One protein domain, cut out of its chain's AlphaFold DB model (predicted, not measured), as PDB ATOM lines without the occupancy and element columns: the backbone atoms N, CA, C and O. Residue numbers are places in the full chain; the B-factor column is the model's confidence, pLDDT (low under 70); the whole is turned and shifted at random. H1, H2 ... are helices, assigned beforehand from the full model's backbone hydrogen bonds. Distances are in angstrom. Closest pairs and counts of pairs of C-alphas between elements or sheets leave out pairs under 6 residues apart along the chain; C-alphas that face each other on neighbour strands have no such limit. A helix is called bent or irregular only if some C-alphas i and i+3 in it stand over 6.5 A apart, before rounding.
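AT A GLANCE: This is residues 3 to 156 of the 156 residues of an uncharacterized protein of Nitrospinae bacterium (UniProt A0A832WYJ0). Two long helices, H1 and H7, lie side by side running opposite ways, and a second pair, H4 and H5b, crosses over them, H4 on H1 and H5b on H7. H6 crosses H7, short H2 and H3 gather where H1 ends and H7 begins, and residues 87 to 92 stick out. The printed part has 154 residues with seven named helices, H1 to H7 in order, and no named strand: all helix. It is compact, with a radius of gyration of the C-alphas of 15.4 A and spans of 47 by 40 by 24 A.

IN THESE COORDINATES: H1, residues 3 to 28, starts at C-alpha (56.093, -3.002, 52.127) and is 37.6 A long. H7, residues 131 to 154, is 34.0 A long and ends at (53.216, -9.344, 60.283). H4, residues 61 to 75, is 21.0 A long. H2 is residues 30 to 38, H3 45 to 52 and H6 113 to 121. H5, residues 91 to 111, was assigned as one helix by its hydrogen bonds but is bent: C-alphas 98 and 101 are 7.5 A apart. Its arms are H5a, 91 to 98, and H5b, 101 to 111.

HOW THE PARTS SIT: H1 touches H7 at a shallow tilt of 26 degrees, closest C-alphas Gly 10 and Ala 146, 4.4 A. With residues 17 to 22 alone H1 touches H4, Ser 21 to Ala 70, 5.0 A between C-alphas. H7, the hub, also touches H5b, H6 and H3; its closest C-alphas to H5b are Met 144 and Gly 105, 3.7 A. H5a and H7 are apart. Every O i to N i+4 pair is within hydrogen-bond range except in H1, 21 of 22, and H2, 4 of 5.

THE WHOLE: C-alphas 56 and 156, the farthest apart, are 48.1 A apart. The printed part has no cut. H4 to H5 is a long link. Residues 92 to 112 are among those under pLDDT 70.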
ATOM      1  N   GLN A   3      57.403  -2.387  51.824       56.94
ATOM      2  CA  GLN A   3      56.093  -3.002  52.127       56.94
ATOM      3  C   GLN A   3      55.228  -3.361  50.900       56.94
ATOM      4  O   GLN A   3      54.274  -4.123  51.035       56.94
ATOM      5  N   ASN A   4      55.506  -2.814  49.709       75.31
ATOM      6  CA  ASN A   4      54.625  -3.023  48.550       75.31
ATOM      7  C   ASN A   4      54.921  -4.350  47.830       75.31
ATOM      8  O   ASN A   4      54.002  -5.058  47.428       75.31
ATOM      9  N   TRP A   5      56.196  -4.735  47.728       77.81
ATOM     10  CA  TRP A   5      56.599  -5.929  46.983       77.81
ATOM     11  C   TRP A   5      56.285  -7.227  47.744       77.81
ATOM     12  O   TRP A   5      55.743  -8.154  47.152       77.81
ATOM     13  N   SER A   6      56.516  -7.285  49.062       74.75
ATOM     14  CA  SER A   6      56.202  -8.467  49.884       74.75
ATOM     15  C   SER A   6      54.699  -8.759  49.908       74.75
ATOM     16  O   SER A   6      54.275  -9.911  49.855       74.75
ATOM     17  N   LYS A   7      53.869  -7.711  49.942       78.81
ATOM     18  CA  LYS A   7      52.409  -7.824  49.873       78.81
ATOM     19  C   LYS A   7      51.928  -8.291  48.496       78.81
ATOM     20  O   LYS A   7      51.041  -9.142  48.427       78.81
ATOM     21  N   GLN A   8      52.514  -7.773  47.417       82.00
ATOM     22  CA  GLN A   8      52.201  -8.208  46.052       82.00
ATOM     23  C   GLN A   8      52.591  -9.672  45.827       82.00
ATOM     24  O   GLN A   8      51.747 -10.453  45.395       82.00
ATOM     25  N   ILE A   9      53.809 -10.068  46.213       83.06
ATOM     26  CA  ILE A   9      54.267 -11.462  46.116       83.06
ATOM     27  C   ILE A   9      53.363 -12.387  46.928       83.06
ATOM     28  O   ILE A   9      52.912 -13.399  46.403       83.06
ATOM     29  N   GLY A  10      53.030 -12.024  48.170       78.94
ATOM     30  CA  GLY A  10      52.126 -12.825  48.995       78.94
ATOM     31  C   GLY A  10      50.735 -12.990  48.376       78.94
ATOM     32  O   GLY A  10      50.164 -14.077  48.432       78.94
ATOM     33  N   THR A  11      50.207 -11.943  47.736       80.56
ATOM     34  CA  THR A  11      48.897 -11.989  47.062       80.56
ATOM     35  C   THR A  11      48.935 -12.891  45.829       80.56
ATOM     36  O   THR A  11      48.073 -13.752  45.680       80.56
ATOM     37  N   VAL A  12      49.951 -12.739  44.975       84.38
ATOM     38  CA  VAL A  12      50.123 -13.564  43.767       84.38
ATOM     39  C   VAL A  12      50.351 -15.027  44.138       84.38
ATOM     40  O   VAL A  12      49.694 -15.904  43.586       84.38
ATOM     41  N   ALA A  13      51.216 -15.295  45.117       83.75
ATOM     42  CA  ALA A  13      51.471 -16.646  45.602       83.75
ATOM     43  C   ALA A  13      50.202 -17.289  46.180       83.75
ATOM     44  O   ALA A  13      49.891 -18.430  45.867       83.75
ATOM     45  N   THR A  14      49.404 -16.538  46.942       82.25
ATOM     46  CA  THR A  14      48.118 -17.039  47.450       82.25
ATOM     47  C   THR A  14      47.152 -17.372  46.309       82.25
ATOM     48  O   THR A  14      46.518 -18.423  46.334       82.25
ATOM     49  N   ALA A  15      47.054 -16.514  45.289       83.50
ATOM     50  CA  ALA A  15      46.197 -16.764  44.132       83.50
ATOM     51  C   ALA A  15      46.640 -18.013  43.350       83.50
ATOM     52  O   ALA A  15      45.808 -18.844  42.995       83.50
ATOM     53  N   LEU A  16      47.947 -18.185  43.136       86.19
ATOM     54  CA  LEU A  16      48.494 -19.377  42.488       86.19
ATOM     55  C   LEU A  16      48.247 -20.633  43.325       86.19
ATOM     56  O   LEU A  16      47.811 -21.640  42.777       86.19
ATOM     57  N   ALA A  17      48.421 -20.566  44.648       85.56
ATOM     58  CA  ALA A  17      48.096 -21.672  45.544       85.56
ATOM     59  C   ALA A  17      46.621 -22.091  45.417       85.56
ATOM     60  O   ALA A  17      46.333 -23.285  45.369       85.56
ATOM     61  N   VAL A  18      45.689 -21.140  45.290       87.06
ATOM     62  CA  VAL A  18      44.264 -21.433  45.041       87.06
ATOM     63  C   VAL A  18      44.061 -22.110  43.685       87.06
ATOM     64  O   VAL A  18      43.357 -23.115  43.617       87.06
ATOM     65  N   VAL A  19      44.683 -21.608  42.613       89.56
ATOM     66  CA  VAL A  19      44.567 -22.201  41.267       89.56
ATOM     67  C   VAL A  19      45.085 -23.639  41.256       89.56
ATOM     68  O   VAL A  19      44.391 -24.532  40.776       89.56
ATOM     69  N   PHE A  20      46.259 -23.883  41.837       90.56
ATOM     70  CA  PHE A  20      46.827 -25.225  41.934       90.56
ATOM     71  C   PHE A  20      46.005 -26.145  42.839       90.56
ATOM     72  O   PHE A  20      45.816 -27.306  42.495       90.56
ATOM     73  N   SER A  21      45.433 -25.623  43.928       86.94
ATOM     74  CA  SER A  21      44.497 -26.383  44.769       86.94
ATOM     75  C   SER A  21      43.263 -26.823  43.977       86.94
ATOM     76  O   SER A  21      42.838 -27.970  44.081       86.94
ATOM     77  N   LEU A  22      42.674 -25.914  43.191       89.19
ATOM     78  CA  LEU A  22      41.493 -26.211  42.376       89.19
ATOM     79  C   LEU A  22      41.811 -27.248  41.301       89.19
ATOM     80  O   LEU A  22      41.033 -28.178  41.112       89.19
ATOM     81  N   TRP A  23      42.955 -27.099  40.631       92.25
ATOM     82  CA  TRP A  23      43.409 -28.055  39.626       92.25
ATOM     83  C   TRP A  23      43.651 -29.435  40.235       92.25
ATOM     84  O   TRP A  23      43.144 -30.421  39.719       92.25
ATOM     85  N   MET A  24      44.331 -29.502  41.381       92.31
ATOM     86  CA  MET A  24      44.589 -30.755  42.088       92.31
ATOM     87  C   MET A  24      43.290 -31.488  42.438       92.31
ATOM     88  O   MET A  24      43.142 -32.663  42.112       92.31
ATOM     89  N   ILE A  25      42.320 -30.795  43.047       90.50
ATOM     90  CA  ILE A  25      41.033 -31.407  43.414       90.50
ATOM     91  C   ILE A  25      40.238 -31.824  42.173       90.50
ATOM     92  O   ILE A  25      39.560 -32.850  42.199       90.50
ATOM     93  N   ALA A  26      40.308 -31.056  41.084       91.50
ATOM     94  CA  ALA A  26      39.661 -31.423  39.831       91.50
ATOM     95  C   ALA A  26      40.289 -32.679  39.204       91.50
ATOM     96  O   ALA A  26      39.549 -33.549  38.749       91.50
ATOM     97  N   SER A  27      41.621 -32.797  39.222       91.06
ATOM     98  CA  SER A  27      42.355 -33.931  38.647       91.06
ATOM     99  C   SER A  27      42.221 -35.215  39.464       91.06
ATOM    100  O   SER A  27      42.081 -36.287  38.886       91.06
ATOM    101  N   VAL A  28      42.229 -35.119  40.797       91.44
ATOM    102  CA  VAL A  28      41.996 -36.266  41.695       91.44
ATOM    103  C   VAL A  28      40.511 -36.646  41.733       91.44
ATOM    104  O   VAL A  28      40.149 -37.809  41.883       91.44
ATOM    105  N   GLY A  29      39.629 -35.658  41.600       90.50
ATOM    106  CA  GLY A  29      38.203 -35.794  41.857       90.50
ATOM    107  C   GLY A  29      37.857 -35.492  43.317       90.50
ATOM    108  O   GLY A  29      38.603 -35.794  44.250       90.50
ATOM    109  N   ILE A  30      36.683 -34.886  43.527       87.56
ATOM    110  CA  ILE A  30      36.241 -34.410  44.851       87.56
ATOM    111  C   ILE A  30      36.076 -35.571  45.844       87.56
ATOM    112  O   ILE A  30      36.414 -35.413  47.015       87.56
ATOM    113  N   SER A  31      35.584 -36.727  45.382       89.94
ATOM    114  CA  SER A  31      35.375 -37.914  46.226       89.94
ATOM    115  C   SER A  31      36.697 -38.452  46.765       89.94
ATOM    116  O   SER A  31      36.866 -38.566  47.975       89.94
ATOM    117  N   ASP A  32      37.658 -38.703  45.878       89.06
ATOM    118  CA  ASP A  32      38.975 -39.203  46.266       89.06
ATOM    119  C   ASP A  32      39.725 -38.170  47.106       89.06
ATOM    120  O   ASP A  32      40.279 -38.519  48.140       89.06
ATOM    121  N   SER A  33      39.657 -36.883  46.747       87.06
ATOM    122  CA  SER A  33      40.275 -35.805  47.531       87.06
ATOM    123  C   SER A  33      39.728 -35.745  48.961       87.06
ATOM    124  O   SER A  33      40.482 -35.506  49.904       87.06
ATOM    125  N   ALA A  34      38.423 -35.973  49.146       88.56
ATOM    126  CA  ALA A  34      37.822 -36.069  50.471       88.56
ATOM    127  C   ALA A  34      38.293 -37.335  51.203       88.56
ATOM    128  O   ALA A  34      38.707 -37.232  52.360       88.56
ATOM    129  N   ASN A  35      38.302 -38.487  50.524       92.00
ATOM    130  CA  ASN A  35      38.755 -39.765  51.078       92.00
ATOM    131  C   ASN A  35      40.215 -39.715  51.530       92.00
ATOM    132  O   ASN A  35      40.505 -40.201  52.615       92.00
ATOM    133  N   ILE A  36      41.110 -39.031  50.813       88.94
ATOM    134  CA  ILE A  36      42.489 -38.800  51.276       88.94
ATOM    135  C   ILE A  36      42.473 -38.236  52.707       88.94
ATOM    136  O   ILE A  36      43.143 -38.741  53.608       88.94
ATOM    137  N   VAL A  37      41.653 -37.218  52.962       87.94
ATOM    138  CA  VAL A  37      41.604 -36.564  54.274       87.94
ATOM    139  C   VAL A  37      40.930 -37.451  55.324       87.94
ATOM    140  O   VAL A  37      41.475 -37.611  56.420       87.94
ATOM    141  N   ILE A  38      39.763 -38.024  55.012       89.31
ATOM    142  CA  ILE A  38      38.869 -38.633  56.015       89.31
ATOM    143  C   ILE A  38      38.991 -40.159  56.132       89.31
ATOM    144  O   ILE A  38      38.898 -40.675  57.242       89.31
ATOM    145  N   SER A  39      39.244 -40.852  55.021       89.56
ATOM    146  CA  SER A  39      39.223 -42.316  54.890       89.56
ATOM    147  C   SER A  39      40.249 -42.765  53.834       89.56
ATOM    148  O   SER A  39      39.869 -43.143  52.723       89.56
ATOM    149  N   PRO A  40      41.562 -42.695  54.133       86.12
ATOM    150  CA  PRO A  40      42.621 -42.916  53.142       86.12
ATOM    151  C   PRO A  40      42.634 -44.345  52.572       86.12
ATOM    152  O   PRO A  40      43.104 -44.555  51.459       86.12
ATOM    153  N   ASP A  41      42.063 -45.308  53.297       87.62
ATOM    154  CA  ASP A  41      41.925 -46.700  52.853       87.62
ATOM    155  C   ASP A  41      40.899 -46.863  51.709       87.62
ATOM    156  O   ASP A  41      40.880 -47.888  51.031       87.62
ATOM    157  N   GLU A  42      40.051 -45.852  51.479       88.94
ATOM    158  CA  GLU A  42      39.008 -45.828  50.442       88.94
ATOM    159  C   GLU A  42      39.401 -44.981  49.217       88.94
ATOM    160  O   GLU A  42      38.557 -44.644  48.383       88.94
ATOM    161  N   VAL A  43      40.673 -44.588  49.109       90.12
ATOM    162  CA  VAL A  43      41.196 -43.832  47.963       90.12
ATOM    163  C   VAL A  43      41.435 -44.772  46.781       90.12
ATOM    164  O   VAL A  43      41.912 -45.899  46.946       90.12
ATOM    165  N   SER A  44      41.106 -44.326  45.564       92.12
ATOM    166  CA  SER A  44      41.289 -45.158  44.376       92.12
ATOM    167  C   SER A  44      42.765 -45.475  44.103       92.12
ATOM    168  O   SER A  44      43.676 -44.700  44.397       92.12
ATOM    169  N   ALA A  45      43.007 -46.614  43.454       90.19
ATOM    170  CA  ALA A  45      44.348 -47.060  43.071       90.19
ATOM    171  C   ALA A  45      45.099 -46.059  42.168       90.19
ATOM    172  O   ALA A  45      46.327 -45.967  42.228       90.19
ATOM    173  N   ALA A  46      44.371 -45.315  41.330       88.81
ATOM    174  CA  ALA A  46      44.950 -44.285  40.472       88.81
ATOM    175  C   ALA A  46      45.482 -43.119  41.316       88.81
ATOM    176  O   ALA A  46      46.654 -42.769  41.207       88.81
ATOM    177  N   THR A  47      44.659 -42.609  42.232       89.62
ATOM    178  CA  THR A  47      45.047 -41.542  43.159       89.62
ATOM    179  C   THR A  47      46.196 -41.974  44.072       89.62
ATOM    180  O   THR A  47      47.152 -41.220  44.241       89.62
ATOM    181  N   ASN A  48      46.178 -43.207  44.591       89.31
ATOM    182  CA  ASN A  48      47.291 -43.751  45.379       89.31
ATOM    183  C   ASN A  48      48.608 -43.709  44.592       89.31
ATOM    184  O   ASN A  48      49.627 -43.266  45.110       89.31
ATOM    185  N   THR A  49      48.574 -44.088  43.312       90.75
ATOM    186  CA  THR A  49      49.764 -44.084  42.450       90.75
ATOM    187  C   THR A  49      50.323 -42.674  42.249       90.75
ATOM    188  O   THR A  49      51.539 -42.498  42.289       90.75
ATOM    189  N   SER A  50      49.463 -41.667  42.084       88.12
ATOM    190  CA  SER A  50      49.891 -40.274  41.923       88.12
ATOM    191  C   SER A  50      50.596 -39.716  43.165       88.12
ATOM    192  O   SER A  50      51.590 -39.004  43.026       88.12
ATOM    193  N   PHE A  51      50.134 -40.051  44.374       85.06
ATOM    194  CA  PHE A  51      50.720 -39.541  45.624       85.06
ATOM    195  C   PHE A  51      51.896 -40.383  46.136       85.06
ATOM    196  O   PHE A  51      52.953 -39.841  46.445       85.06
ATOM    197  N   SER A  52      51.749 -41.709  46.190       84.44
ATOM    198  CA  SER A  52      52.729 -42.607  46.819       84.44
ATOM    199  C   SER A  52      53.625 -43.353  45.822       84.44
ATOM    200  O   SER A  52      54.536 -44.078  46.225       84.44
ATOM    201  N   GLY A  53      53.358 -43.238  44.516       83.31
ATOM    202  CA  GLY A  53      54.006 -44.051  43.484       83.31
ATOM    203  C   GLY A  53      53.542 -45.513  43.467       83.31
ATOM    204  O   GLY A  53      54.087 -46.315  42.708       83.31
ATOM    205  N   SER A  54      52.549 -45.881  44.288       85.75
ATOM    206  CA  SER A  54      52.033 -47.246  44.396       85.75
ATOM    207  C   SER A  54      50.511 -47.284  44.492       85.75
ATOM    208  O   SER A  54      49.903 -46.629  45.329       85.75
ATOM    209  N   ALA A  55      49.886 -48.154  43.700       85.81
ATOM    210  CA  ALA A  55      48.437 -48.346  43.695       85.81
ATOM    211  C   ALA A  55      47.862 -48.864  45.028       85.81
ATOM    212  O   ALA A  55      46.668 -48.708  45.289       85.81
ATOM    213  N   THR A  56      48.692 -49.502  45.859       85.62
ATOM    214  CA  THR A  56      48.266 -50.166  47.103       85.62
ATOM    215  C   THR A  56      48.673 -49.416  48.363       85.62
ATOM    216  O   THR A  56      48.265 -49.808  49.453       85.62
ATOM    217  N   VAL A  57      49.528 -48.398  48.242       85.81
ATOM    218  CA  VAL A  57      49.979 -47.603  49.385       85.81
ATOM    219  C   VAL A  57      49.131 -46.345  49.426       85.81
ATOM    220  O   VAL A  57      49.193 -45.519  48.514       85.81
ATOM    221  N   ALA A  58      48.324 -46.228  50.478       86.25
ATOM    222  CA  ALA A  58      47.502 -45.053  50.706       86.25
ATOM    223  C   ALA A  58      48.377 -43.799  50.919       86.25
ATOM    224  O   ALA A  58      49.511 -43.929  51.397       86.25
ATOM    225  N   PRO A  59      47.861 -42.596  50.610       85.69
ATOM    226  CA  PRO A  59      48.574 -41.345  50.836       85.69
ATOM    227  C   PRO A  59      48.931 -41.181  52.310       85.69
ATOM    228  O   PRO A  59      48.139 -41.497  53.209       85.69
ATOM    229  N   ASP A  60      50.144 -40.705  52.559       86.25
ATOM    230  CA  ASP A  60      50.682 -40.636  53.907       86.25
ATOM    231  C   ASP A  60      50.109 -39.443  54.694       86.25
ATOM    232  O   ASP A  60      49.293 -38.657  54.214       86.25
ATOM    233  N   TYR A  61      50.515 -39.284  55.955       81.81
ATOM    234  CA  TYR A  61      50.020 -38.173  56.776       81.81
ATOM    235  C   TYR A  61      50.303 -36.793  56.158       81.81
ATOM    236  O   TYR A  61      49.507 -35.866  56.320       81.81
ATOM    237  N   LEU A  62      51.424 -36.649  55.458       80.44
ATOM    238  CA  LEU A  62      51.854 -35.393  54.872       80.44
ATOM    239  C   LEU A  62      50.961 -35.012  53.686       80.44
ATOM    240  O   LEU A  62      50.457 -33.886  53.647       80.44
ATOM    241  N   ASP A  63      50.673 -35.970  52.807       85.50
ATOM    242  CA  ASP A  63      49.745 -35.804  51.688       85.50
ATOM    243  C   ASP A  63      48.350 -35.419  52.169       85.50
ATOM    244  O   ASP A  63      47.706 -34.509  51.640       85.50
ATOM    245  N   ARG A  64      47.901 -36.048  53.256       86.12
ATOM    246  CA  ARG A  64      46.597 -35.767  53.861       86.12
ATOM    247  C   ARG A  64      46.500 -34.346  54.390       86.12
ATOM    248  O   ARG A  64      45.486 -33.678  54.178       86.12
ATOM    249  N   VAL A  65      47.546 -33.861  55.058       83.38
ATOM    250  CA  VAL A  65      47.584 -32.482  55.558       83.38
ATOM    251  C   VAL A  65      47.659 -31.482  54.409       83.38
ATOM    252  O   VAL A  65      46.991 -30.448  54.462       83.38
ATOM    253  N   ALA A  66      48.418 -31.780  53.360       84.44
ATOM    254  CA  ALA A  66      48.510 -30.927  52.185       84.44
ATOM    255  C   ALA A  66      47.169 -30.836  51.433       84.44
ATOM    256  O   ALA A  66      46.698 -29.730  51.164       84.44
ATOM    257  N   VAL A  67      46.484 -31.960  51.191       87.12
ATOM    258  CA  VAL A  67      45.150 -31.973  50.564       87.12
ATOM    259  C   VAL A  67      44.111 -31.272  51.445       87.12
ATOM    260  O   VAL A  67      43.330 -30.456  50.950       87.12
ATOM    261  N   ALA A  68      44.140 -31.476  52.766       85.31
ATOM    262  CA  ALA A  68      43.305 -30.710  53.694       85.31
ATOM    263  C   ALA A  68      43.608 -29.199  53.629       85.31
ATOM    264  O   ALA A  68      42.698 -28.367  53.645       85.31
ATOM    265  N   GLY A  69      44.885 -28.832  53.500       82.69
ATOM    266  CA  GLY A  69      45.334 -27.459  53.302       82.69
ATOM    267  C   GLY A  69      44.813 -26.839  52.005       82.69
ATOM    268  O   GLY A  69      44.416 -25.672  52.010       82.69
ATOM    269  N   ALA A  70      44.744 -27.610  50.919       85.75
ATOM    270  CA  ALA A  70      44.164 -27.175  49.651       85.75
ATOM    271  C   ALA A  70      42.658 -26.894  49.790       85.75
ATOM    272  O   ALA A  70      42.190 -25.830  49.376       85.75
ATOM    273  N   PHE A  71      41.905 -27.766  50.476       83.88
ATOM    274  CA  PHE A  71      40.498 -27.506  50.808       83.88
ATOM    275  C   PHE A  71      40.324 -26.232  51.637       83.88
ATOM    276  O   PHE A  71      39.473 -25.404  51.319       83.88
ATOM    277  N   ILE A  72      41.143 -26.031  52.674       81.94
ATOM    278  CA  ILE A  72      41.095 -24.814  53.498       81.94
ATOM    279  C   ILE A  72      41.449 -23.576  52.666       81.94
ATOM    280  O   ILE A  72      40.841 -22.525  52.847       81.94
ATOM    281  N   THR A  73      42.400 -23.685  51.740       82.31
ATOM    282  CA  THR A  73      42.819 -22.579  50.869       82.31
ATOM    283  C   THR A  73      41.701 -22.170  49.910       82.31
ATOM    284  O   THR A  73      41.430 -20.978  49.757       82.31
ATOM    285  N   ILE A  74      40.998 -23.146  49.331       81.62
ATOM    286  CA  ILE A  74      39.851 -22.919  48.442       81.62
ATOM    287  C   ILE A  74      38.641 -22.389  49.211       81.62
ATOM    288  O   ILE A  74      38.013 -21.421  48.789       81.62
ATOM    289  N   LEU A  75      38.279 -23.026  50.324       78.75
ATOM    290  CA  LEU A  75      37.079 -22.677  51.089       78.75
ATOM    291  C   LEU A  75      37.280 -21.423  51.941       78.75
ATOM    292  O   LEU A  75      36.313 -20.733  52.263       78.75
ATOM    293  N   GLY A  76      38.520 -21.127  52.316       73.00
ATOM    294  CA  GLY A  76      38.895 -19.967  53.105       73.00
ATOM    295  C   GLY A  76      38.761 -18.651  52.346       73.00
ATOM    296  O   GLY A  76      38.352 -18.580  51.187       73.00
ATOM    297  N   THR A  77      39.153 -17.568  53.012       66.81
ATOM    298  CA  THR A  77      39.053 -16.199  52.482       66.81
ATOM    299  C   THR A  77      39.893 -15.951  51.234       66.81
ATOM    300  O   THR A  77      39.651 -14.973  50.537       66.81
ATOM    301  N   SER A  78      40.881 -16.805  50.976       65.44
ATOM    302  CA  SER A  78      41.774 -16.713  49.822       65.44
ATOM    303  C   SER A  78      41.143 -17.226  48.523       65.44
ATOM    304  O   SER A  78      41.569 -16.798  47.455       65.44
ATOM    305  N   GLY A  79      40.147 -18.116  48.607       72.62
ATOM    306  CA  GLY A  79      39.426 -18.678  47.464       72.62
ATOM    307  C   GLY A  79      37.981 -18.181  47.394       72.62
ATOM    308  O   GLY A  79      37.722 -17.011  47.126       72.62
ATOM    309  N   PHE A  80      37.019 -19.069  47.646       76.81
ATOM    310  CA  PHE A  80      35.584 -18.778  47.555       76.81
ATOM    311  C   PHE A  80      35.006 -18.042  48.773       76.81
ATOM    312  O   PHE A  80      33.839 -17.652  48.749       76.81
ATOM    313  N   ALA A  81      35.790 -17.849  49.840       74.25
ATOM    314  CA  ALA A  81      35.361 -17.180  51.071       74.25
ATOM    315  C   ALA A  81      34.088 -17.784  51.701       74.25
ATOM    316  O   ALA A  81      33.290 -17.070  52.319       74.25
ATOM    317  N   VAL A  82      33.921 -19.104  51.563       73.25
ATOM    318  CA  VAL A  82      32.862 -19.890  52.217       73.25
ATOM    319  C   VAL A  82      33.082 -19.885  53.731       73.25
ATOM    320  O   VAL A  82      32.153 -19.668  54.503       73.25
ATOM    321  N   ILE A  83      34.338 -20.043  54.153       65.25
ATOM    322  CA  ILE A  83      34.786 -19.948  55.539       65.25
ATOM    323  C   ILE A  83      35.459 -18.585  55.714       65.25
ATOM    324  O   ILE A  83      36.471 -18.279  55.079       65.25
ATOM    325  N   LYS A  84      34.883 -17.742  56.574       63.56
ATOM    326  CA  LYS A  84      35.363 -16.376  56.820       63.56
ATOM    327  C   LYS A  84      36.023 -16.270  58.185       63.56
ATOM    328  O   LYS A  84      35.559 -16.852  59.158       63.56
ATOM    329  N   ASN A  85      37.064 -15.454  58.288       63.56
ATOM    330  CA  ASN A  85      37.623 -15.082  59.583       63.56
ATOM    331  C   ASN A  85      36.717 -14.011  60.220       63.56
ATOM    332  O   ASN A  85      37.011 -12.819  60.163       63.56
ATOM    333  N   ASN A  86      35.555 -14.433  60.722       64.69
ATOM    334  CA  ASN A  86      34.589 -13.570  61.396       64.69
ATOM    335  C   ASN A  86      34.638 -13.807  62.914       64.69
ATOM    336  O   ASN A  86      34.964 -14.904  63.367       64.69
ATOM    337  N   LYS A  87      34.298 -12.782  63.702       64.25
ATOM    338  CA  LYS A  87      34.235 -12.847  65.171       64.25
ATOM    339  C   LYS A  87      33.191 -13.849  65.673       64.25
ATOM    340  O   LYS A  87      33.334 -14.339  66.785       64.25
ATOM    341  N   ASP A  88      32.214 -14.170  64.829       74.06
ATOM    342  CA  ASP A  88      31.138 -15.121  65.117       74.06
ATOM    343  C   ASP A  88      31.569 -16.589  64.952       74.06
ATOM    344  O   ASP A  88      30.838 -17.493  65.351       74.06
ATOM    345  N   ASN A  89      32.754 -16.849  64.381       64.00
ATOM    346  CA  ASN A  89      33.288 -18.204  64.277       64.00
ATOM    347  C   ASN A  89      34.053 -18.602  65.550       64.00
ATOM    348  O   ASN A  89      34.788 -17.772  66.101       64.00
ATOM    349  N   PRO A  90      33.947 -19.875  65.986       72.56
ATOM    350  CA  PRO A  90      34.718 -20.412  67.100       72.56
ATOM    351  C   PRO A  90      36.205 -20.065  67.001       72.56
ATOM    352  O   PRO A  90      36.802 -20.097  65.922       72.56
ATOM    353  N   GLU A  91      36.819 -19.761  68.143       70.62
ATOM    354  CA  GLU A  91      38.190 -19.248  68.209       70.62
ATOM    355  C   GLU A  91      39.210 -20.176  67.533       70.62
ATOM    356  O   GLU A  91      40.116 -19.702  66.847       70.62
ATOM    357  N   PHE A  92      39.001 -21.494  67.609       58.69
ATOM    358  CA  PHE A  92      39.856 -22.472  66.938       58.69
ATOM    359  C   PHE A  92      39.846 -22.326  65.404       58.69
ATOM    360  O   PHE A  92      40.902 -22.430  64.785       58.69
ATOM    361  N   ILE A  93      38.704 -22.006  64.779       60.22
ATOM    362  CA  ILE A  93      38.604 -21.790  63.322       60.22
ATOM    363  C   ILE A  93      39.407 -20.552  62.927       60.22
ATOM    364  O   ILE A  93      40.164 -20.576  61.958       60.22
ATOM    365  N   ARG A  94      39.300 -19.475  63.712       64.50
ATOM    366  CA  ARG A  94      40.058 -18.241  63.473       64.50
ATOM    367  C   ARG A  94      41.563 -18.464  63.592       64.50
ATOM    368  O   ARG A  94      42.319 -17.932  62.778       64.50
ATOM    369  N   VAL A  95      41.998 -19.230  64.596       63.47
ATOM    370  CA  VAL A  95      43.412 -19.576  64.802       63.47
ATOM    371  C   VAL A  95      43.924 -20.430  63.648       63.47
ATOM    372  O   VAL A  95      44.939 -20.066  63.060       63.47
ATOM    373  N   ILE A  96      43.194 -21.484  63.263       63.06
ATOM    374  CA  ILE A  96      43.551 -22.334  62.121       63.06
ATOM    375  C   ILE A  96      43.681 -21.470  60.868       63.06
ATOM    376  O   ILE A  96      44.772 -21.385  60.330       63.06
ATOM    377  N   MET A  97      42.651 -20.714  60.478       64.88
ATOM    378  CA  MET A  97      42.692 -19.872  59.273       64.88
ATOM    379  C   MET A  97      43.826 -18.836  59.270       64.88
ATOM    380  O   MET A  97      44.392 -18.534  58.222       64.88
ATOM    381  N   SER A  98      44.157 -18.269  60.433       66.31
ATOM    382  CA  SER A  98      45.202 -17.240  60.549       66.31
ATOM    383  C   SER A  98      46.620 -17.808  60.458       66.31
ATOM    384  O   SER A  98      47.557 -17.048  60.196       66.31
ATOM    385  N   TRP A  99      46.775 -19.111  60.706       65.12
ATOM    386  CA  TRP A  99      48.053 -19.820  60.699       65.12
ATOM    387  C   TRP A  99      48.161 -20.869  59.589       65.12
ATOM    388  O   TRP A  99      49.276 -21.299  59.318       65.12
ATOM    389  N   SER A 100      47.073 -21.227  58.895       63.84
ATOM    390  CA  SER A 100      47.064 -22.228  57.819       63.84
ATOM    391  C   SER A 100      48.163 -21.988  56.785       63.84
ATOM    392  O   SER A 100      48.909 -22.928  56.538       63.84
ATOM    393  N   PRO A 101      48.382 -20.768  56.251       61.97
ATOM    394  CA  PRO A 101      49.454 -20.552  55.275       61.97
ATOM    395  C   PRO A 101      50.855 -20.811  55.847       61.97
ATOM    396  O   PRO A 101      51.741 -21.276  55.141       61.97
ATOM    397  N   VAL A 102      51.062 -20.535  57.139       63.88
ATOM    398  CA  VAL A 102      52.348 -20.748  57.820       63.88
ATOM    399  C   VAL A 102      52.550 -22.223  58.152       63.88
ATOM    400  O   VAL A 102      53.640 -22.740  57.951       63.88
ATOM    401  N   ILE A 103      51.509 -22.908  58.626       65.62
ATOM    402  CA  ILE A 103      51.543 -24.342  58.932       65.62
ATOM    403  C   ILE A 103      51.775 -25.136  57.644       65.62
ATOM    404  O   ILE A 103      52.686 -25.954  57.592       65.62
ATOM    405  N   ILE A 104      51.014 -24.840  56.587       65.56
ATOM    406  CA  ILE A 104      51.162 -25.476  55.273       65.56
ATOM    407  C   ILE A 104      52.545 -25.163  54.694       65.56
ATOM    408  O   ILE A 104      53.231 -26.075  54.250       65.56
ATOM    409  N   GLY A 105      52.999 -23.907  54.764       63.31
ATOM    410  CA  GLY A 105      54.330 -23.522  54.294       63.31
ATOM    411  C   GLY A 105      55.477 -24.195  55.056       63.31
ATOM    412  O   GLY A 105      56.464 -24.587  54.441       63.31
ATOM    413  N   PHE A 106      55.353 -24.375  56.374       66.69
ATOM    414  CA  PHE A 106      56.354 -25.067  57.191       66.69
ATOM    415  C   PHE A 106      56.407 -26.566  56.881       66.69
ATOM    416  O   PHE A 106      57.490 -27.128  56.749       66.69
ATOM    417  N   ILE A 107      55.244 -27.199  56.719       67.06
ATOM    418  CA  ILE A 107      55.133 -28.613  56.351       67.06
ATOM    419  C   ILE A 107      55.719 -28.847  54.953       67.06
ATOM    420  O   ILE A 107      56.577 -29.716  54.794       67.06
ATOM    421  N   ALA A 108      55.345 -28.005  53.985       63.00
ATOM    422  CA  ALA A 108      55.876 -28.009  52.626       63.00
ATOM    423  C   ALA A 108      57.410 -27.901  52.616       63.00
ATOM    424  O   ALA A 108      58.087 -28.739  52.026       63.00
ATOM    425  N   PHE A 109      57.967 -26.924  53.339       66.12
ATOM    426  CA  PHE A 109      59.415 -26.744  53.451       66.12
ATOM    427  C   PHE A 109      60.111 -27.929  54.134       66.12
ATOM    428  O   PHE A 109      61.194 -28.325  53.723       66.12
ATOM    429  N   SER A 110      59.514 -28.503  55.180       67.94
ATOM    430  CA  SER A 110      60.158 -29.576  55.947       67.94
ATOM    431  C   SER A 110      60.284 -30.892  55.181       67.94
ATOM    432  O   SER A 110      61.200 -31.660  55.463       67.94
ATOM    433  N   ALA A 111      59.383 -31.146  54.231       67.38
ATOM    434  CA  ALA A 111      59.264 -32.451  53.595       67.38
ATOM    435  C   ALA A 111      59.533 -32.457  52.083       67.38
ATOM    436  O   ALA A 111      59.920 -33.495  51.561       67.38
ATOM    437  N   PHE A 112      59.397 -31.316  51.398       67.50
ATOM    438  CA  PHE A 112      59.554 -31.205  49.939       67.50
ATOM    439  C   PHE A 112      60.514 -30.078  49.535       67.50
ATOM    440  O   PHE A 112      60.324 -29.414  48.517       67.50
ATOM    441  N   ASN A 113      61.521 -29.789  50.367       70.06
ATOM    442  CA  ASN A 113      62.413 -28.647  50.152       70.06
ATOM    443  C   ASN A 113      63.084 -28.680  48.772       70.06
ATOM    444  O   ASN A 113      63.119 -27.666  48.086       70.06
ATOM    445  N   THR A 114      63.606 -29.835  48.360       74.38
ATOM    446  CA  THR A 114      64.345 -29.963  47.098       74.38
ATOM    447  C   THR A 114      63.416 -29.715  45.912       74.38
ATOM    448  O   THR A 114      63.678 -28.855  45.084       74.38
ATOM    449  N   GLU A 115      62.261 -30.369  45.897       73.62
ATOM    450  CA  GLU A 115      61.283 -30.316  44.815       73.62
ATOM    451  C   GLU A 115      60.611 -28.939  44.698       73.62
ATOM    452  O   GLU A 115      60.321 -28.464  43.595       73.62
ATOM    453  N   ILE A 116      60.381 -28.274  45.833       75.56
ATOM    454  CA  ILE A 116      59.879 -26.900  45.878       75.56
ATOM    455  C   ILE A 116      60.939 -25.931  45.358       75.56
ATOM    456  O   ILE A 116      60.614 -25.022  44.594       75.56
ATOM    457  N   MET A 117      62.198 -26.099  45.762       77.25
ATOM    458  CA  MET A 117      63.277 -25.218  45.324       77.25
ATOM    459  C   MET A 117      63.592 -25.406  43.839       77.25
ATOM    460  O   MET A 117      63.832 -24.401  43.171       77.25
ATOM    461  N   ASP A 118      63.495 -26.626  43.311       80.44
ATOM    462  CA  ASP A 118      63.591 -26.915  41.878       80.44
ATOM    463  C   ASP A 118      62.452 -26.235  41.104       80.44
ATOM    464  O   ASP A 118      62.671 -25.621  40.059       80.44
ATOM    465  N   LEU A 119      61.221 -26.262  41.632       82.56
ATOM    466  CA  LEU A 119      60.097 -25.549  41.022       82.56
ATOM    467  C   LEU A 119      60.314 -24.029  41.025       82.56
ATOM    468  O   LEU A 119      60.079 -23.374  40.010       82.56
ATOM    469  N   LEU A 120      60.744 -23.460  42.153       79.69
ATOM    470  CA  LEU A 120      60.952 -22.015  42.291       79.69
ATOM    471  C   LEU A 120      62.125 -21.504  41.443       79.69
ATOM    472  O   LEU A 120      62.103 -20.346  41.024       79.69
ATOM    473  N   GLN A 121      63.124 -22.350  41.185       84.25
ATOM    474  CA  GLN A 121      64.256 -22.054  40.299       84.25
ATOM    475  C   GLN A 121      63.936 -22.306  38.820       84.25
ATOM    476  O   GLN A 121      64.648 -21.810  37.950       84.25
ATOM    477  N   GLY A 122      62.822 -22.987  38.527       81.12
ATOM    478  CA  GLY A 122      62.385 -23.296  37.166       81.12
ATOM    479  C   GLY A 122      62.986 -24.578  36.587       81.12
ATOM    480  O   GLY A 122      62.815 -24.832  35.397       81.12
ATOM    481  N   ASP A 123      63.631 -25.400  37.414       86.75
ATOM    482  CA  ASP A 123      64.295 -26.648  37.018       86.75
ATOM    483  C   ASP A 123      63.329 -27.847  36.949       86.75
ATOM    484  O   ASP A 123      63.685 -28.929  36.476       86.75
ATOM    485  N   ARG A 124      62.069 -27.672  37.376       81.56
ATOM    486  CA  ARG A 124      61.053 -28.732  37.316       81.56
ATOM    487  C   ARG A 124      60.689 -29.097  35.870       81.56
ATOM    488  O   ARG A 124      60.125 -28.296  35.124       81.56
ATOM    489  N   VAL A 125      60.875 -30.371  35.520       87.25
ATOM    490  CA  VAL A 125      60.423 -30.952  34.245       87.25
ATOM    491  C   VAL A 125      58.979 -31.447  34.369       87.25
ATOM    492  O   VAL A 125      58.721 -32.576  34.778       87.25
ATOM    493  N   TRP A 126      58.020 -30.602  33.995       85.69
ATOM    494  CA  TRP A 126      56.579 -30.877  34.124       85.69
ATOM    495  C   TRP A 126      56.112 -32.158  33.424       85.69
ATOM    496  O   TRP A 126      55.249 -32.855  33.947       85.69
ATOM    497  N   ALA A 127      56.704 -32.489  32.274       88.25
ATOM    498  CA  ALA A 127      56.333 -33.659  31.475       88.25
ATOM    499  C   ALA A 127      56.678 -35.007  32.137       88.25
ATOM    500  O   ALA A 127      56.210 -36.043  31.673       88.25
ATOM    501  N   SER A 128      57.495 -35.003  33.194       87.75
ATOM    502  CA  SER A 128      57.891 -36.216  33.919       87.75
ATOM    503  C   SER A 128      56.883 -36.648  34.987       87.75
ATOM    504  O   SER A 128      57.064 -37.704  35.587       87.75
ATOM    505  N   TYR A 129      55.855 -35.839  35.245       86.81
ATOM    506  CA  TYR A 129      54.905 -36.030  36.338       86.81
ATOM    507  C   TYR A 129      53.472 -35.876  35.837       86.81
ATOM    508  O   TYR A 129      53.222 -35.166  34.860       86.81
ATOM    509  N   ASP A 130      52.531 -36.513  36.527       89.88
ATOM    510  CA  ASP A 130      51.113 -36.339  36.226       89.88
ATOM    511  C   ASP A 130      50.574 -34.984  36.729       89.88
ATOM    512  O   ASP A 130      51.241 -34.213  37.434       89.88
ATOM    513  N   ASP A 131      49.340 -34.666  36.336       89.81
ATOM    514  CA  ASP A 131      48.689 -33.408  36.704       89.81
ATOM    515  C   ASP A 131      48.478 -33.274  38.217       89.81
ATOM    516  O   ASP A 131      48.520 -32.159  38.746       89.81
ATOM    517  N   VAL A 132      48.272 -34.390  38.921       88.75
ATOM    518  CA  VAL A 132      48.067 -34.416  40.374       88.75
ATOM    519  C   VAL A 132      49.363 -34.025  41.075       88.75
ATOM    520  O   VAL A 132      49.377 -33.074  41.849       88.75
ATOM    521  N   GLN A 133      50.475 -34.664  40.731       88.19
ATOM    522  CA  GLN A 133      51.804 -34.387  41.269       88.19
ATOM    523  C   GLN A 133      52.263 -32.961  40.965       88.19
ATOM    524  O   GLN A 133      52.814 -32.271  41.826       88.19
ATOM    525  N   ASN A 134      52.031 -32.493  39.738       90.00
ATOM    526  CA  ASN A 134      52.405 -31.144  39.325       90.00
ATOM    527  C   ASN A 134      51.612 -30.067  40.067       90.00
ATOM    528  O   ASN A 134      52.192 -29.081  40.532       90.00
ATOM    529  N   SER A 135      50.302 -30.253  40.210       88.81
ATOM    530  CA  SER A 135      49.462 -29.298  40.932       88.81
ATOM    531  C   SER A 135      49.663 -29.345  42.439       88.81
ATOM    532  O   SER A 135      49.700 -28.291  43.070       88.81
ATOM    533  N   TYR A 136      49.906 -30.527  42.999       87.62
ATOM    534  CA  TYR A 136      50.315 -30.702  44.385       87.62
ATOM    535  C   TYR A 136      51.599 -29.921  44.696       87.62
ATOM    536  O   TYR A 136      51.625 -29.099  45.614       87.62
ATOM    537  N   MET A 137      52.639 -30.084  43.870       87.56
ATOM    538  CA  MET A 137      53.905 -29.370  44.056       87.56
ATOM    539  C   MET A 137      53.741 -27.849  43.905       87.56
ATOM    540  O   MET A 137      54.280 -27.079  44.702       87.56
ATOM    541  N   GLY A 138      52.952 -27.406  42.920       86.50
ATOM    542  CA  GLY A 138      52.615 -25.993  42.743       86.50
ATOM    543  C   GLY A 138      51.897 -25.412  43.962       86.50
ATOM    544  O   GLY A 138      52.280 -24.358  44.472       86.50
ATOM    545  N   PHE A 139      50.898 -26.122  44.485       88.75
ATOM    546  CA  PHE A 139      50.179 -25.718  45.690       88.75
ATOM    547  C   PHE A 139      51.124 -25.550  46.886       88.75
ATOM    548  O   PHE A 139      51.082 -24.508  47.547       88.75
ATOM    549  N   LEU A 140      51.994 -26.527  47.145       85.62
ATOM    550  CA  LEU A 140      52.932 -26.490  48.268       85.62
ATOM    551  C   LEU A 140      53.923 -25.326  48.157       85.62
ATOM    552  O   LEU A 140      54.076 -24.548  49.102       85.62
ATOM    553  N   ALA A 141      54.542 -25.154  46.990       84.50
ATOM    554  CA  ALA A 141      55.527 -24.104  46.765       84.50
ATOM    555  C   ALA A 141      54.926 -22.698  46.899       84.50
ATOM    556  O   ALA A 141      55.470 -21.845  47.606       84.50
ATOM    557  N   PHE A 142      53.775 -22.443  46.274       84.75
ATOM    558  CA  PHE A 142      53.136 -21.130  46.356       84.75
ATOM    559  C   PHE A 142      52.510 -20.867  47.732       84.75
ATOM    560  O   PHE A 142      52.535 -19.727  48.200       84.75
ATOM    561  N   SER A 143      52.054 -21.905  48.439       82.94
ATOM    562  CA  SER A 143      51.642 -21.784  49.845       82.94
ATOM    563  C   SER A 143      52.814 -21.410  50.751       82.94
ATOM    564  O   SER A 143      52.661 -20.562  51.631       82.94
ATOM    565  N   MET A 144      54.004 -21.964  50.504       82.12
ATOM    566  CA  MET A 144      55.226 -21.594  51.220       82.12
ATOM    567  C   MET A 144      55.606 -20.128  50.972       82.12
ATOM    568  O   MET A 144      55.829 -19.381  51.928       82.12
ATOM    569  N   VAL A 145      55.614 -19.679  49.712       81.38
ATOM    570  CA  VAL A 145      55.902 -18.275  49.363       81.38
ATOM    571  C   VAL A 145      54.884 -17.329  50.010       81.38
ATOM    572  O   VAL A 145      55.268 -16.303  50.581       81.38
ATOM    573  N   ALA A 146      53.596 -17.684  49.995       79.38
ATOM    574  CA  ALA A 146      52.547 -16.925  50.672       79.38
ATOM    575  C   ALA A 146      52.758 -16.875  52.197       79.38
ATOM    576  O   ALA A 146      52.630 -15.807  52.801       79.38
ATOM    577  N   GLY A 147      53.137 -17.997  52.818       76.31
ATOM    578  CA  GLY A 147      53.456 -18.089  54.243       76.31
ATOM    579  C   GLY A 147      54.630 -17.193  54.649       76.31
ATOM    580  O   GLY A 147      54.517 -16.422  55.605       76.31
ATOM    581  N   ILE A 148      55.728 -17.216  53.886       78.38
ATOM    582  CA  ILE A 148      56.901 -16.353  54.113       78.38
ATOM    583  C   ILE A 148      56.517 -14.875  53.969       78.38
ATOM    584  O   ILE A 148      56.815 -14.065  54.849       78.38
ATOM    585  N   ALA A 149      55.804 -14.515  52.898       78.62
ATOM    586  CA  ALA A 149      55.344 -13.148  52.675       78.62
ATOM    587  C   ALA A 149      54.421 -12.651  53.805       78.62
ATOM    588  O   ALA A 149      54.529 -11.500  54.238       78.62
ATOM    589  N   ALA A 150      53.543 -13.513  54.326       73.19
ATOM    590  CA  ALA A 150      52.675 -13.191  55.454       73.19
ATOM    591  C   ALA A 150      53.465 -12.942  56.750       73.19
ATOM    592  O   ALA A 150      53.164 -11.988  57.470       73.19
ATOM    593  N   LEU A 151      54.494 -13.747  57.036       73.56
ATOM    594  CA  LEU A 151      55.369 -13.547  58.198       73.56
ATOM    595  C   LEU A 151      56.149 -12.232  58.110       73.56
ATOM    596  O   LEU A 151      56.225 -11.501  59.098       73.56
ATOM    597  N   LEU A 152      56.677 -11.900  56.929       75.69
ATOM    598  CA  LEU A 152      57.379 -10.636  56.693       75.69
ATOM    599  C   LEU A 152      56.460  -9.423  56.886       75.69
ATOM    600  O   LEU A 152      56.883  -8.421  57.456       75.69
ATOM    601  N   ASN A 153      55.192  -9.530  56.478       70.12
ATOM    602  CA  ASN A 153      54.211  -8.455  56.631       70.12
ATOM    603  C   ASN A 153      53.640  -8.333  58.055       70.12
ATOM    604  O   ASN A 153      53.219  -7.247  58.428       70.12
ATOM    605  N   LYS A 154      53.621  -9.407  58.861       61.97
ATOM    606  CA  LYS A 154      53.216  -9.344  60.283       61.97
ATOM    607  C   LYS A 154      54.286  -8.732  61.197       61.97
ATOM    608  O   LYS A 154      53.979  -8.408  62.340       61.97
ATOM    609  N   ARG A 155      55.535  -8.631  60.731       41.88
ATOM    610  CA  ARG A 155      56.685  -8.134  61.505       41.88
ATOM    611  C   ARG A 155      56.991  -6.642  61.293       41.88
ATOM    612  O   ARG A 155      57.890  -6.143  61.963       41.88
ATOM    613  N   ALA A 156      56.290  -5.965  60.378       40.03
ATOM    614  CA  ALA A 156      56.443  -4.543  60.045       40.03
ATOM    615  C   ALA A 156      55.212  -3.741  60.477       40.03
ATOM    616  O   ALA A 156      55.393  -2.551  60.809       40.03
TER     617      ALA A 156